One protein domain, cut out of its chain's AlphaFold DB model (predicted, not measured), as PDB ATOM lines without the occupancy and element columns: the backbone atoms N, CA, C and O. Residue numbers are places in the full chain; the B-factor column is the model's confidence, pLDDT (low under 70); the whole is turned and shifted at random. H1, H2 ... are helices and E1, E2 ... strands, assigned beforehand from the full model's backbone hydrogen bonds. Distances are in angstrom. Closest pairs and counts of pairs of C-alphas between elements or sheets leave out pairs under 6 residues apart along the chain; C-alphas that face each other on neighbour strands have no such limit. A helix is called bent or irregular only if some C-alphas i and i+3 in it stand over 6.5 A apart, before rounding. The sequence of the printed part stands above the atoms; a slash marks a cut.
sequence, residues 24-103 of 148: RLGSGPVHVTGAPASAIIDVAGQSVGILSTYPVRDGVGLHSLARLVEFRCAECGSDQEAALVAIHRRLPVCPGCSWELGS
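Overview. This is residues 24 to 103 of the 148 residues of an uncharacterized protein of Prauserella shujinwangii (UniProt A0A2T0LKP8). A single strongly bent sheet rolls up into a small, incomplete barrel: the long strands E4, E5 and E6 curve round, short E1, E2, E3 and E7 extend the sheet, and its edges E2 and E7 stay apart. The short helix H1 packs over E6 near one end of the longest axis. The 80 printed residues have seven named strands and then one named helix; the class is mostly strand, and the branched sheet is mixed, with E1 and E5 its parallel pair. The whole is compact, with a radius of gyration of the C-alphas of 11.1 A and spans of 29 by 25 by 18 A.

Arrangement. E5, residues 61 to 72, has E1, residues 24 to 26, and E4, residues 47 to 55, on one side and E6, residues 79 to 88, on the other side. E1 is parallel to it, with N 25 and O 70 2.8 A apart; E4 is antiparallel, with N 54 and O 62 at 2.8 A, and so is E6, with N 63 and O 85 at 2.8 A. E2, residues 31 to 33, E3, residues 39 to 41, E4, E5, E6 and E7, residues 91 to 93, form a meander, each strand the antiparallel neighbour of the one before. H1, residues 95 to 101, is on the sheet over E6, at a height of 8.7 A; their closest C-alphas, Ser 98 and Ala 86, are 6.1 A apart. In H1, 2 of 3 O i to N i+4 pairs are within hydrogen-bond range.

Along the chain. E1 begins at C-alpha 24 (211.666, 222.031, 206.918). E4 measures 20.7 A and bends by 73 degrees at residue 51; E5 measures 16.9 A and bends by 125 degrees at residue 67; E6 measures 16.5 A and bends by 116 degrees at residue 82. H1 ends at C-alpha 101 (230.879, 220.397, 220.227).

Size, cuts and confidence. The C-alphas farthest apart, Ala 44 and Ser 103, are 31.9 A apart. The printed part has no cut and no long link. Confidence is under 70 at residues 34 to 35, 44 and 102 to 103.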
ATOM      1  N   ARG A  24     210.631 223.014 207.266       84.00
ATOM      2  CA  ARG A  24     211.666 222.031 206.918       84.00
ATOM      3  C   ARG A  24     212.965 222.719 206.536       84.00
ATOM      4  O   ARG A  24     213.053 223.230 205.435       84.00
ATOM      5  N   LEU A  25     213.981 222.649 207.392       82.50
ATOM      6  CA  LEU A  25     215.333 223.119 207.059       82.50
ATOM      7  C   LEU A  25     216.133 222.071 206.265       82.50
ATOM      8  O   LEU A  25     217.087 222.398 205.560       82.50
ATOM      9  N   GLY A  26     215.767 220.791 206.390       80.19
ATOM     10  CA  GLY A  26     216.471 219.687 205.734       80.19
ATOM     11  C   GLY A  26     217.851 219.409 206.341       80.19
ATOM     12  O   GLY A  26     218.058 219.560 207.544       80.19
ATOM     13  N   SER A  27     218.792 218.940 205.518       76.75
ATOM     14  CA  SER A  27     220.178 218.627 205.911       76.75
ATOM     15  C   SER A  27     221.210 219.594 205.317       76.75
ATOM     16  O   SER A  27     222.411 219.335 205.383       76.75
ATOM     17  N   GLY A  28     220.742 220.633 204.624       75.44
ATOM     18  CA  GLY A  28     221.579 221.537 203.842       75.44
ATOM     19  C   GLY A  28     222.148 222.695 204.663       75.44
ATOM     20  O   GLY A  28     221.804 222.855 205.834       75.44
ATOM     21  N   PRO A  29     223.016 223.516 204.049       77.19
ATOM     22  CA  PRO A  29     223.488 224.750 204.653       77.19
ATOM     23  C   PRO A  29     222.343 225.713 204.974       77.19
ATOM     24  O   PRO A  29     221.363 225.815 204.244       77.19
ATOM     25  N   VAL A  30     222.511 226.458 206.052       80.75
ATOM     26  CA  VAL A  30     221.538 227.378 206.613       80.75
ATOM     27  C   VAL A  30     222.243 228.686 206.952       80.75
ATOM     28  O   VAL A  30     223.370 228.706 207.459       80.75
ATOM     29  N   HIS A  31     221.567 229.795 206.675       80.62
ATOM     30  CA  HIS A  31     222.080 231.134 206.914       80.62
ATOM     31  C   HIS A  31     221.366 231.789 208.090       80.62
ATOM     32  O   HIS A  31     220.144 231.863 208.125       80.62
ATOM     33  N   VAL A  32     222.140 232.308 209.039       76.62
ATOM     34  CA  VAL A  32     221.627 233.194 210.086       76.62
ATOM     35  C   VAL A  32     221.742 234.629 209.579       76.62
ATOM     36  O   VAL A  32     222.805 235.033 209.105       76.62
ATOM     37  N   THR A  33     220.651 235.384 209.644       72.12
ATOM     38  CA  THR A  33     220.556 236.750 209.110       72.12
ATOM     39  C   THR A  33     220.006 237.723 210.154       72.12
ATOM     40  O   THR A  33     219.325 237.312 211.094       72.12
ATOM     41  N   GLY A  34     220.323 239.013 209.986       58.84
ATOM     42  CA  GLY A  34     219.946 240.099 210.900       58.84
ATOM     43  C   GLY A  34     221.027 240.451 211.929       58.84
ATOM     44  O   GLY A  34     221.836 239.605 212.310       58.84
ATOM     45  N   ALA A  35     221.044 241.715 212.368       58.56
ATOM     46  CA  ALA A  35     221.867 242.201 213.477       58.56
ATOM     47  C   ALA A  35     220.968 242.908 214.521       58.56
ATOM     48  O   ALA A  35     220.479 244.001 214.232       58.56
ATOM     49  N   PRO A  36     220.739 242.313 215.713       70.00
ATOM     50  CA  PRO A  36     221.165 240.967 216.121       70.00
ATOM     51  C   PRO A  36     220.499 239.871 215.271       70.00
ATOM     52  O   PRO A  36     219.510 240.132 214.590       70.00
ATOM     53  N   ALA A  37     221.055 238.655 215.302       74.06
ATOM     54  CA  ALA A  37     220.532 237.504 214.565       74.06
ATOM     55  C   ALA A  37     219.021 237.347 214.793       74.06
ATOM     56  O   ALA A  37     218.587 237.088 215.914       74.06
ATOM     57  N   SER A  38     218.236 237.513 213.729       80.69
ATOM     58  CA  SER A  38     216.777 237.615 213.796       80.69
ATOM     59  C   SER A  38     216.065 236.515 213.019       80.69
ATOM     60  O   SER A  38     214.878 236.293 213.245       80.69
ATOM     61  N   ALA A  39     216.752 235.825 212.104       80.06
ATOM     62  CA  ALA A  39     216.161 234.732 211.344       80.06
ATOM     63  C   ALA A  39     217.182 233.693 210.868       80.06
ATOM     64  O   ALA A  39     218.336 234.006 210.572       80.06
ATOM     65  N   ILE A  40     216.698 232.463 210.736       83.75
ATOM     66  CA  ILE A  40     217.336 231.341 210.057       83.75
ATOM     67  C   ILE A  40     216.698 231.192 208.674       83.75
ATOM     68  O   ILE A  40     215.475 231.150 208.584       83.75
ATOM     69  N   ILE A  41     217.506 231.101 207.615       79.81
ATOM     70  CA  ILE A  41     217.060 230.908 206.229       79.81
ATOM     71  C   ILE A  41     217.654 229.609 205.680       79.81
ATOM     72  O   ILE A  41     218.876 229.435 205.699       79.81
ATOM     73  N   ASP A  42     216.800 228.703 205.206       78.81
ATOM     74  CA  ASP A  42     217.227 227.458 204.557       78.81
ATOM     75  C   ASP A  42     217.611 227.653 203.074       78.81
ATOM     76  O   ASP A  42     217.511 228.743 202.507       78.81
ATOM     77  N   VAL A  43     218.038 226.571 202.417       71.62
ATOM     78  CA  VAL A  43     218.385 226.577 200.981       71.62
ATOM     79  C   VAL A  43     217.196 226.839 200.049       71.62
ATOM     80  O   VAL A  43     217.403 227.211 198.896       71.62
ATOM     81  N   ALA A  44     215.965 226.638 200.521       69.06
ATOM     82  CA  ALA A  44     214.734 226.902 199.781       69.06
ATOM     83  C   ALA A  44     214.213 228.336 200.010       69.06
ATOM     84  O   ALA A  44     213.159 228.702 199.483       69.06
ATOM     85  N   GLY A  45     214.933 229.154 200.786       73.62
ATOM     86  CA  GLY A  45     214.547 230.520 201.128       73.62
ATOM     87  C   GLY A  45     213.446 230.615 202.187       73.62
ATOM     88  O   GLY A  45     212.911 231.705 202.402       73.62
ATOM     89  N   GLN A  46     213.087 229.518 202.859       80.06
ATOM     90  CA  GLN A  46     212.168 229.564 203.995       80.06
ATOM     91  C   GLN A  46     212.865 230.224 205.179       80.06
ATOM     92  O   GLN A  46     213.971 229.837 205.555       80.06
ATOM     93  N   SER A  47     212.199 231.214 205.776       84.00
ATOM     94  CA  SER A  47     212.716 231.926 206.940       84.00
ATOM     95  C   SER A  47     211.985 231.520 208.216       84.00
ATOM     96  O   SER A  47     210.760 231.376 208.246       84.00
ATOM     97  N   VAL A  48     212.753 231.356 209.289       86.00
ATOM     98  CA  VAL A  48     212.244 231.113 210.637       86.00
ATOM     99  C   VAL A  48     212.831 232.159 211.564       86.00
ATOM    100  O   VAL A  48     214.050 232.284 211.670       86.00
ATOM    101  N   GLY A  49     211.966 232.915 212.237       89.06
ATOM    102  CA  GLY A  49     212.392 233.936 213.189       89.06
ATOM    103  C   GLY A  49     213.164 233.334 214.366       89.06
ATOM    104  O   GLY A  49     212.774 232.293 214.899       89.06
ATOM    105  N   ILE A  50     214.234 234.009 214.775       91.06
ATOM    106  CA  ILE A  50     215.003 233.715 215.985       91.06
ATOM    107  C   ILE A  50     214.433 234.577 217.109       91.06
ATOM    108  O   ILE A  50     214.416 235.802 217.007       91.06
ATOM    109  N   LEU A  51     213.970 233.935 218.179       90.06
ATOM    110  CA  LEU A  51     213.499 234.612 219.387       90.06
ATOM    111  C   LEU A  51     214.668 234.993 220.296       90.06
ATOM    112  O   LEU A  51     214.704 236.091 220.840       90.06
ATOM    113  N   SER A  52     215.633 234.079 220.425       87.56
ATOM    114  CA  SER A  52     216.796 234.234 221.299       87.56
ATOM    115  C   SER A  52     217.995 233.493 220.722       87.56
ATOM    116  O   SER A  52     217.849 232.421 220.133       87.56
ATOM    117  N   THR A  53     219.191 234.034 220.943       89.44
ATOM    118  CA  THR A  53     220.459 233.364 220.629       89.44
ATOM    119  C   THR A  53     221.265 233.177 221.906       89.44
ATOM    120  O   THR A  53     221.506 234.135 222.638       89.44
ATOM    121  N   TYR A  54     221.701 231.947 222.143       86.44
ATOM    122  CA  TYR A  54     222.566 231.551 223.242       86.44
ATOM    123  C   TYR A  54     223.949 231.239 222.660       86.44
ATOM    124  O   TYR A  54     224.075 230.306 221.859       86.44
ATOM    125  N   PRO A  55     224.987 232.020 223.000       78.62
ATOM    126  CA  PRO A  55     226.333 231.725 222.544       78.62
ATOM    127  C   PRO A  55     226.801 230.409 223.169       78.62
ATOM    128  O   PRO A  55     226.807 230.255 224.392       78.62
ATOM    129  N   VAL A  56     227.205 229.467 222.325       75.19
ATOM    130  CA  VAL A  56     227.966 228.282 222.720       75.19
ATOM    131  C   VAL A  56     229.430 228.544 222.337       75.19
ATOM    132  O   VAL A  56     229.733 229.408 221.509       75.19
ATOM    133  N   ARG A  57     230.374 227.871 223.001       73.12
ATOM    134  CA  ARG A  57     231.810 228.016 222.707       73.12
ATOM    135  C   ARG A  57     232.120 227.658 221.240       73.12
ATOM    136  O   ARG A  57     231.334 226.991 220.572       73.12
ATOM    137  N   ASP A  58     233.256 228.144 220.744       70.12
ATOM    138  CA  ASP A  58     233.822 227.803 219.425       70.12
ATOM    139  C   ASP A  58     232.940 228.133 218.209       70.12
ATOM    140  O   ASP A  58     232.906 227.419 217.204       70.12
ATOM    141  N   GLY A  59     232.228 229.261 218.279       70.44
ATOM    142  CA  GLY A  59     231.440 229.772 217.154       70.44
ATOM    143  C   GLY A  59     230.177 228.960 216.867       70.44
ATOM    144  O   GLY A  59     229.602 229.084 215.785       70.44
ATOM    145  N   VAL A  60     229.740 228.131 217.819       78.75
ATOM    146  CA  VAL A  60     228.436 227.470 217.790       78.75
ATOM    147  C   VAL A  60     227.398 228.433 218.374       78.75
ATOM    148  O   VAL A  60     227.510 228.878 219.512       78.75
ATOM    149  N   GLY A  61     226.377 228.787 217.595       86.06
ATOM    150  CA  GLY A  61     225.226 229.548 218.086       86.06
ATOM    151  C   GLY A  61     224.045 228.614 218.307       86.06
ATOM    152  O   GLY A  61     223.660 227.915 217.372       86.06
ATOM    153  N   LEU A  62     223.477 228.584 219.516       90.62
ATOM    154  CA  LEU A  62     222.222 227.884 219.793       90.62
ATOM    155  C   LEU A  62     221.069 228.887 219.706       90.62
ATOM    156  O   LEU A  62     221.065 229.896 220.407       90.62
ATOM    157  N   HIS A  63     220.086 228.625 218.854       92.31
ATOM    158  CA  HIS A  63     219.020 229.571 218.539       92.31
ATOM    159  C   HIS A  63     217.658 228.995 218.920       92.31
ATOM    160  O   HIS A  63     217.301 227.895 218.492       92.31
ATOM    161  N   SER A  64     216.895 229.751 219.711       92.75
ATOM    162  CA  SER A  64     215.472 229.495 219.938       92.75
ATOM    163  C   SER A  64     214.666 230.135 218.816       92.75
ATOM    164  O   SER A  64     214.888 231.298 218.470       92.75
ATOM    165  N   LEU A  65     213.746 229.371 218.240       92.31
ATOM    166  CA  LEU A  65     212.998 229.732 217.048       92.31
ATOM    167  C   LEU A  65     211.532 230.002 217.364       92.31
ATOM    168  O   LEU A  65     210.952 229.412 218.272       92.31
ATOM    169  N   ALA A  66     210.914 230.858 216.553       90.81
ATOM    170  CA  ALA A  66     209.498 231.194 216.671       90.81
ATOM    171  C   ALA A  66     208.558 230.027 216.306       90.81
ATOM    172  O   ALA A  66     207.366 230.096 216.594       90.81
ATOM    173  N   ARG A  67     209.072 228.983 215.640       87.38
ATOM    174  CA  ARG A  67     208.315 227.817 215.152       87.38
ATOM    175  C   ARG A  67     209.157 226.547 215.269       87.38
ATOM    176  O   ARG A  67     210.387 226.619 215.305       87.38
ATOM    177  N   LEU A  68     208.491 225.391 215.294       88.75
ATOM    178  CA  LEU A  68     209.161 224.099 215.158       88.75
ATOM    179  C   LEU A  68     209.813 223.997 213.778       88.75
ATOM    180  O   LEU A  68     209.238 224.419 212.769       88.75
ATOM    181  N   VAL A  69     210.996 223.395 213.744       88.75
ATOM    182  CA  VAL A  69     211.691 223.052 212.511       88.75
ATOM    183  C   VAL A  69     211.986 221.563 212.435       88.75
ATOM    184  O   VAL A  69     212.365 220.949 213.428       88.75
ATOM    185  N   GLU A  70     211.844 221.011 211.236       91.94
ATOM    186  CA  GLU A  70     212.281 219.672 210.856       91.94
ATOM    187  C   GLU A  70     213.646 219.767 210.165       91.94
ATOM    188  O   GLU A  70     213.800 220.461 209.155       91.94
ATOM    189  N   PHE A  71     214.647 219.071 210.691       89.12
ATOM    190  CA  PHE A  71     215.996 219.058 210.125       89.12
ATOM    191  C   PHE A  71     216.704 217.740 210.404       89.12
ATOM    192  O   PHE A  71     216.372 217.032 211.351       89.12
ATOM    193  N   ARG A  72     217.731 217.434 209.614       91.12
ATOM    194  CA  ARG A  72     218.623 216.308 209.890       91.12
ATOM    195  C   ARG A  72     219.889 216.833 210.544       91.12
ATOM    196  O   ARG A  72     220.593 217.646 209.950       91.12
ATOM    197  N   CYS A  73     220.177 216.380 211.760       92.44
ATOM    198  CA  CYS A  73     221.362 216.813 212.494       92.44
ATOM    199  C   CYS A  73     222.635 216.426 211.729       92.44
ATOM    200  O   CYS A  73     222.824 215.251 211.409       92.44
ATOM    201  N   ALA A  74     223.521 217.388 211.473       90.69
ATOM    202  CA  ALA A  74     224.765 217.141 210.741       90.69
ATOM    203  C   ALA A  74     225.760 216.237 211.494       90.69
ATOM    204  O   ALA A  74     226.580 215.577 210.859       90.69
ATOM    205  N   GLU A  75     225.661 216.164 212.825       91.31
ATOM    206  CA  GLU A  75     226.562 215.363 213.663       91.31
ATOM    207  C   GLU A  75     226.083 213.914 213.828       91.31
ATOM    208  O   GLU A  75     226.792 212.969 213.478       91.31
ATOM    209  N   CYS A  76     224.864 213.709 214.342       90.38
ATOM    210  CA  CYS A  76     224.338 212.361 214.593       90.38
ATOM    211  C   CYS A  76     223.570 211.761 213.406       90.38
ATOM    212  O   CYS A  76     223.296 210.561 213.394       90.38
ATOM    213  N   GLY A  77     223.210 212.571 212.406       91.06
ATOM    214  CA  GLY A  77     222.481 212.129 211.219       91.06
ATOM    215  C   GLY A  77     221.011 211.775 211.457       91.06
ATOM    216  O   GLY A  77     220.375 211.282 210.525       91.06
ATOM    217  N   SER A  78     220.472 211.992 212.659       91.12
ATOM    218  CA  SER A  78     219.059 211.761 212.979       91.12
ATOM    219  C   SER A  78     218.184 212.926 212.527       91.12
ATOM    220  O   SER A  78     218.593 214.085 212.624       91.12
ATOM    221  N   ASP A  79     216.963 212.617 212.095       91.50
ATOM    222  CA  ASP A  79     215.925 213.621 211.870       91.50
ATOM    223  C   ASP A  79     215.426 214.156 213.218       91.50
ATOM    224  O   ASP A  79     215.301 213.413 214.195       91.50
ATOM    225  N   GLN A  80     215.213 215.463 213.290       93.31
ATOM    226  CA  GLN A  80     214.864 216.210 214.491       93.31
ATOM    227  C   GLN A  80     213.687 217.129 214.188       93.31
ATOM    228  O   GLN A  80     213.648 217.747 213.128       93.31
ATOM    229  N   GLU A  81     212.773 217.247 215.147       93.19
ATOM    230  CA  GLU A  81     211.699 218.239 215.163       93.19
ATOM    231  C   GLU A  81     211.850 219.056 216.456       93.19
ATOM    232  O   GLU A  81     211.678 218.517 217.551       93.19
ATOM    233  N   ALA A  82     212.257 220.326 216.359       90.75
ATOM    234  CA  ALA A  82     212.538 221.153 217.538       90.75
ATOM    235  C   ALA A  82     212.378 222.654 217.260       90.75
ATOM    236  O   ALA A  82     212.546 223.104 216.135       90.75
ATOM    237  N   ALA A  83     212.109 223.448 218.299       92.38
ATOM    238  CA  ALA A  83     212.149 224.920 218.250       92.38
ATOM    239  C   ALA A  83     213.503 225.475 218.739       92.38
ATOM    240  O   ALA A  83     213.637 226.657 219.048       92.38
ATOM    241  N   LEU A  84     214.501 224.599 218.864       93.31
ATOM    242  CA  LEU A  84     215.836 224.909 219.349       93.31
ATOM    243  C   LEU A  84     216.846 224.189 218.454       93.31
ATOM    244  O   LEU A  84     216.822 222.961 218.358       93.31
ATOM    245  N   VAL A  85     217.718 224.949 217.797       92.56
ATOM    246  CA  VAL A  85     218.702 224.412 216.849       92.56
ATOM    247  C   VAL A  85     220.028 225.133 217.013       92.56
ATOM    248  O   VAL A  85     220.064 226.354 217.171       92.56
ATOM    249  N   ALA A  86     221.124 224.386 216.989       93.19
ATOM    250  CA  ALA A  86     222.449 224.971 216.894       93.19
ATOM    251  C   ALA A  86     222.870 225.070 215.431       93.19
ATOM    252  O   ALA A  86     222.598 224.161 214.648       93.19
ATOM    253  N   ILE A  87     223.561 226.144 215.065       89.00
ATOM    254  CA  ILE A  87     224.176 226.277 213.745       89.00
ATOM    255  C   ILE A  87     225.691 226.202 213.914       89.00
ATOM    256  O   ILE A  87     226.304 227.078 214.526       89.00
ATOM    257  N   HIS A  88     226.302 225.156 213.354       88.00
ATOM    258  CA  HIS A  88     227.755 224.983 213.316       88.00
ATOM    259  C   HIS A  88     228.216 224.851 211.868       88.00
ATOM    260  O   HIS A  88     227.699 224.020 211.126       88.00
ATOM    261  N   ARG A  89     229.164 225.692 211.431       86.31
ATOM    262  CA  ARG A  89     229.634 225.735 210.027       86.31
ATOM    263  C   ARG A  89     228.481 225.802 209.010       86.31
ATOM    264  O   ARG A  89     228.544 225.185 207.952       86.31
ATOM    265  N   ARG A  90     227.439 226.577 209.339       87.44
ATOM    266  CA  ARG A  90     226.191 226.721 208.564       87.44
ATOM    267  C   ARG A  90     225.334 225.457 208.483       87.44
ATOM    268  O   ARG A  90     224.421 225.427 207.679       87.44
ATOM    269  N   LEU A  91     225.579 224.425 209.279       90.19
ATOM    270  CA  LEU A  91     224.762 223.213 209.289       90.19
ATOM    271  C   LEU A  91     223.935 223.122 210.577       90.19
ATOM    272  O   LEU A  91     224.424 223.534 211.636       90.19
ATOM    273  N   PRO A  92     222.700 222.590 210.508       91.12
ATOM    274  CA  PRO A  92     221.861 222.424 211.682       91.12
ATOM    275  C   PRO A  92     222.342 221.245 212.540       91.12
ATOM    276  O   PRO A  92     222.552 220.126 212.064       91.12
ATOM    277  N   VAL A  93     222.499 221.500 213.834       92.69
ATOM    278  CA  VAL A  93     222.950 220.546 214.849       92.69
ATOM    279  C   VAL A  93     221.928 220.522 215.982       92.69
ATOM    280  O   VAL A  93     221.428 221.560 216.419       92.69
ATOM    281  N   CYS A  94     221.580 219.325 216.456       92.62
ATOM    282  CA  CYS A  94     220.630 219.189 217.555       92.62
ATOM    283  C   CYS A  94     221.232 219.702 218.878       92.62
ATOM    284  O   CYS A  94     222.456 219.688 219.043       92.62
ATOM    285  N   PRO A  95     220.399 220.110 219.855       89.75
ATOM    286  CA  PRO A  95     220.892 220.618 221.136       89.75
ATOM    287  C   PRO A  95     221.856 219.655 221.844       89.75
ATOM    288  O   PRO A  95     222.883 220.093 222.356       89.75
ATOM    289  N   GLY A  96     221.585 218.343 221.791       89.38
ATOM    290  CA  GLY A  96     222.456 217.316 222.374       89.38
ATOM    291  C   GLY A  96     223.870 217.323 221.784       89.38
ATOM    292  O   GLY A  96     224.839 217.471 222.522       89.38
ATOM    293  N   CYS A  97     223.997 217.252 220.454       89.19
ATOM    294  CA  CYS A  97     225.304 217.285 219.788       89.19
ATOM    295  C   CYS A  97     225.999 218.650 219.916       89.19
ATOM    296  O   CYS A  97     227.224 218.716 219.954       89.19
ATOM    297  N   SER A  98     225.241 219.748 220.020       87.69
ATOM    298  CA  SER A  98     225.824 221.089 220.175       87.69
ATOM    299  C   SER A  98     226.591 221.263 221.489       87.69
ATOM    300  O   SER A  98     227.600 221.966 221.525       87.69
ATOM    301  N   TRP A  99     226.150 220.585 222.553       83.12
ATOM    302  CA  TRP A  99     226.819 220.620 223.852       83.12
ATOM    303  C   TRP A  99     228.167 219.894 223.824       83.12
ATOM    304  O   TRP A  99     229.143 220.371 224.404       83.12
ATOM    305  N   GLU A 100     228.240 218.769 223.107       82.25
ATOM    306  CA  GLU A 100     229.482 218.013 222.906       82.25
ATOM    307  C   GLU A 100     230.496 218.816 222.082       82.25
ATOM    308  O   GLU A 100     231.669 218.880 222.450       82.25
ATOM    309  N   LEU A 101     230.036 219.509 221.032       77.75
ATOM    310  CA  LEU A 101     230.879 220.397 220.227       77.75
ATOM    311  C   LEU A 101     231.460 221.552 221.056       77.75
ATOM    312  O   LEU A 101     232.635 221.869 220.907       77.75
ATOM    313  N   GLY A 102     230.670 222.143 221.958       66.69
ATOM    314  CA  GLY A 102     231.130 223.208 222.857       66.69
ATOM    315  C   GLY A 102     231.991 222.734 224.039       66.69
ATOM    316  O   GLY A 102     232.517 223.571 224.776       66.69
ATOM    317  N   SER A 103     232.120 221.416 224.237       59.09
ATOM    318  CA  SER A 103     232.852 220.797 225.356       59.09
ATOM    319  C   SER A 103     234.164 220.119 224.936       59.09
ATOM    320  O   SER A 103     234.889 219.616 225.795       59.09
TER     321      SER A 103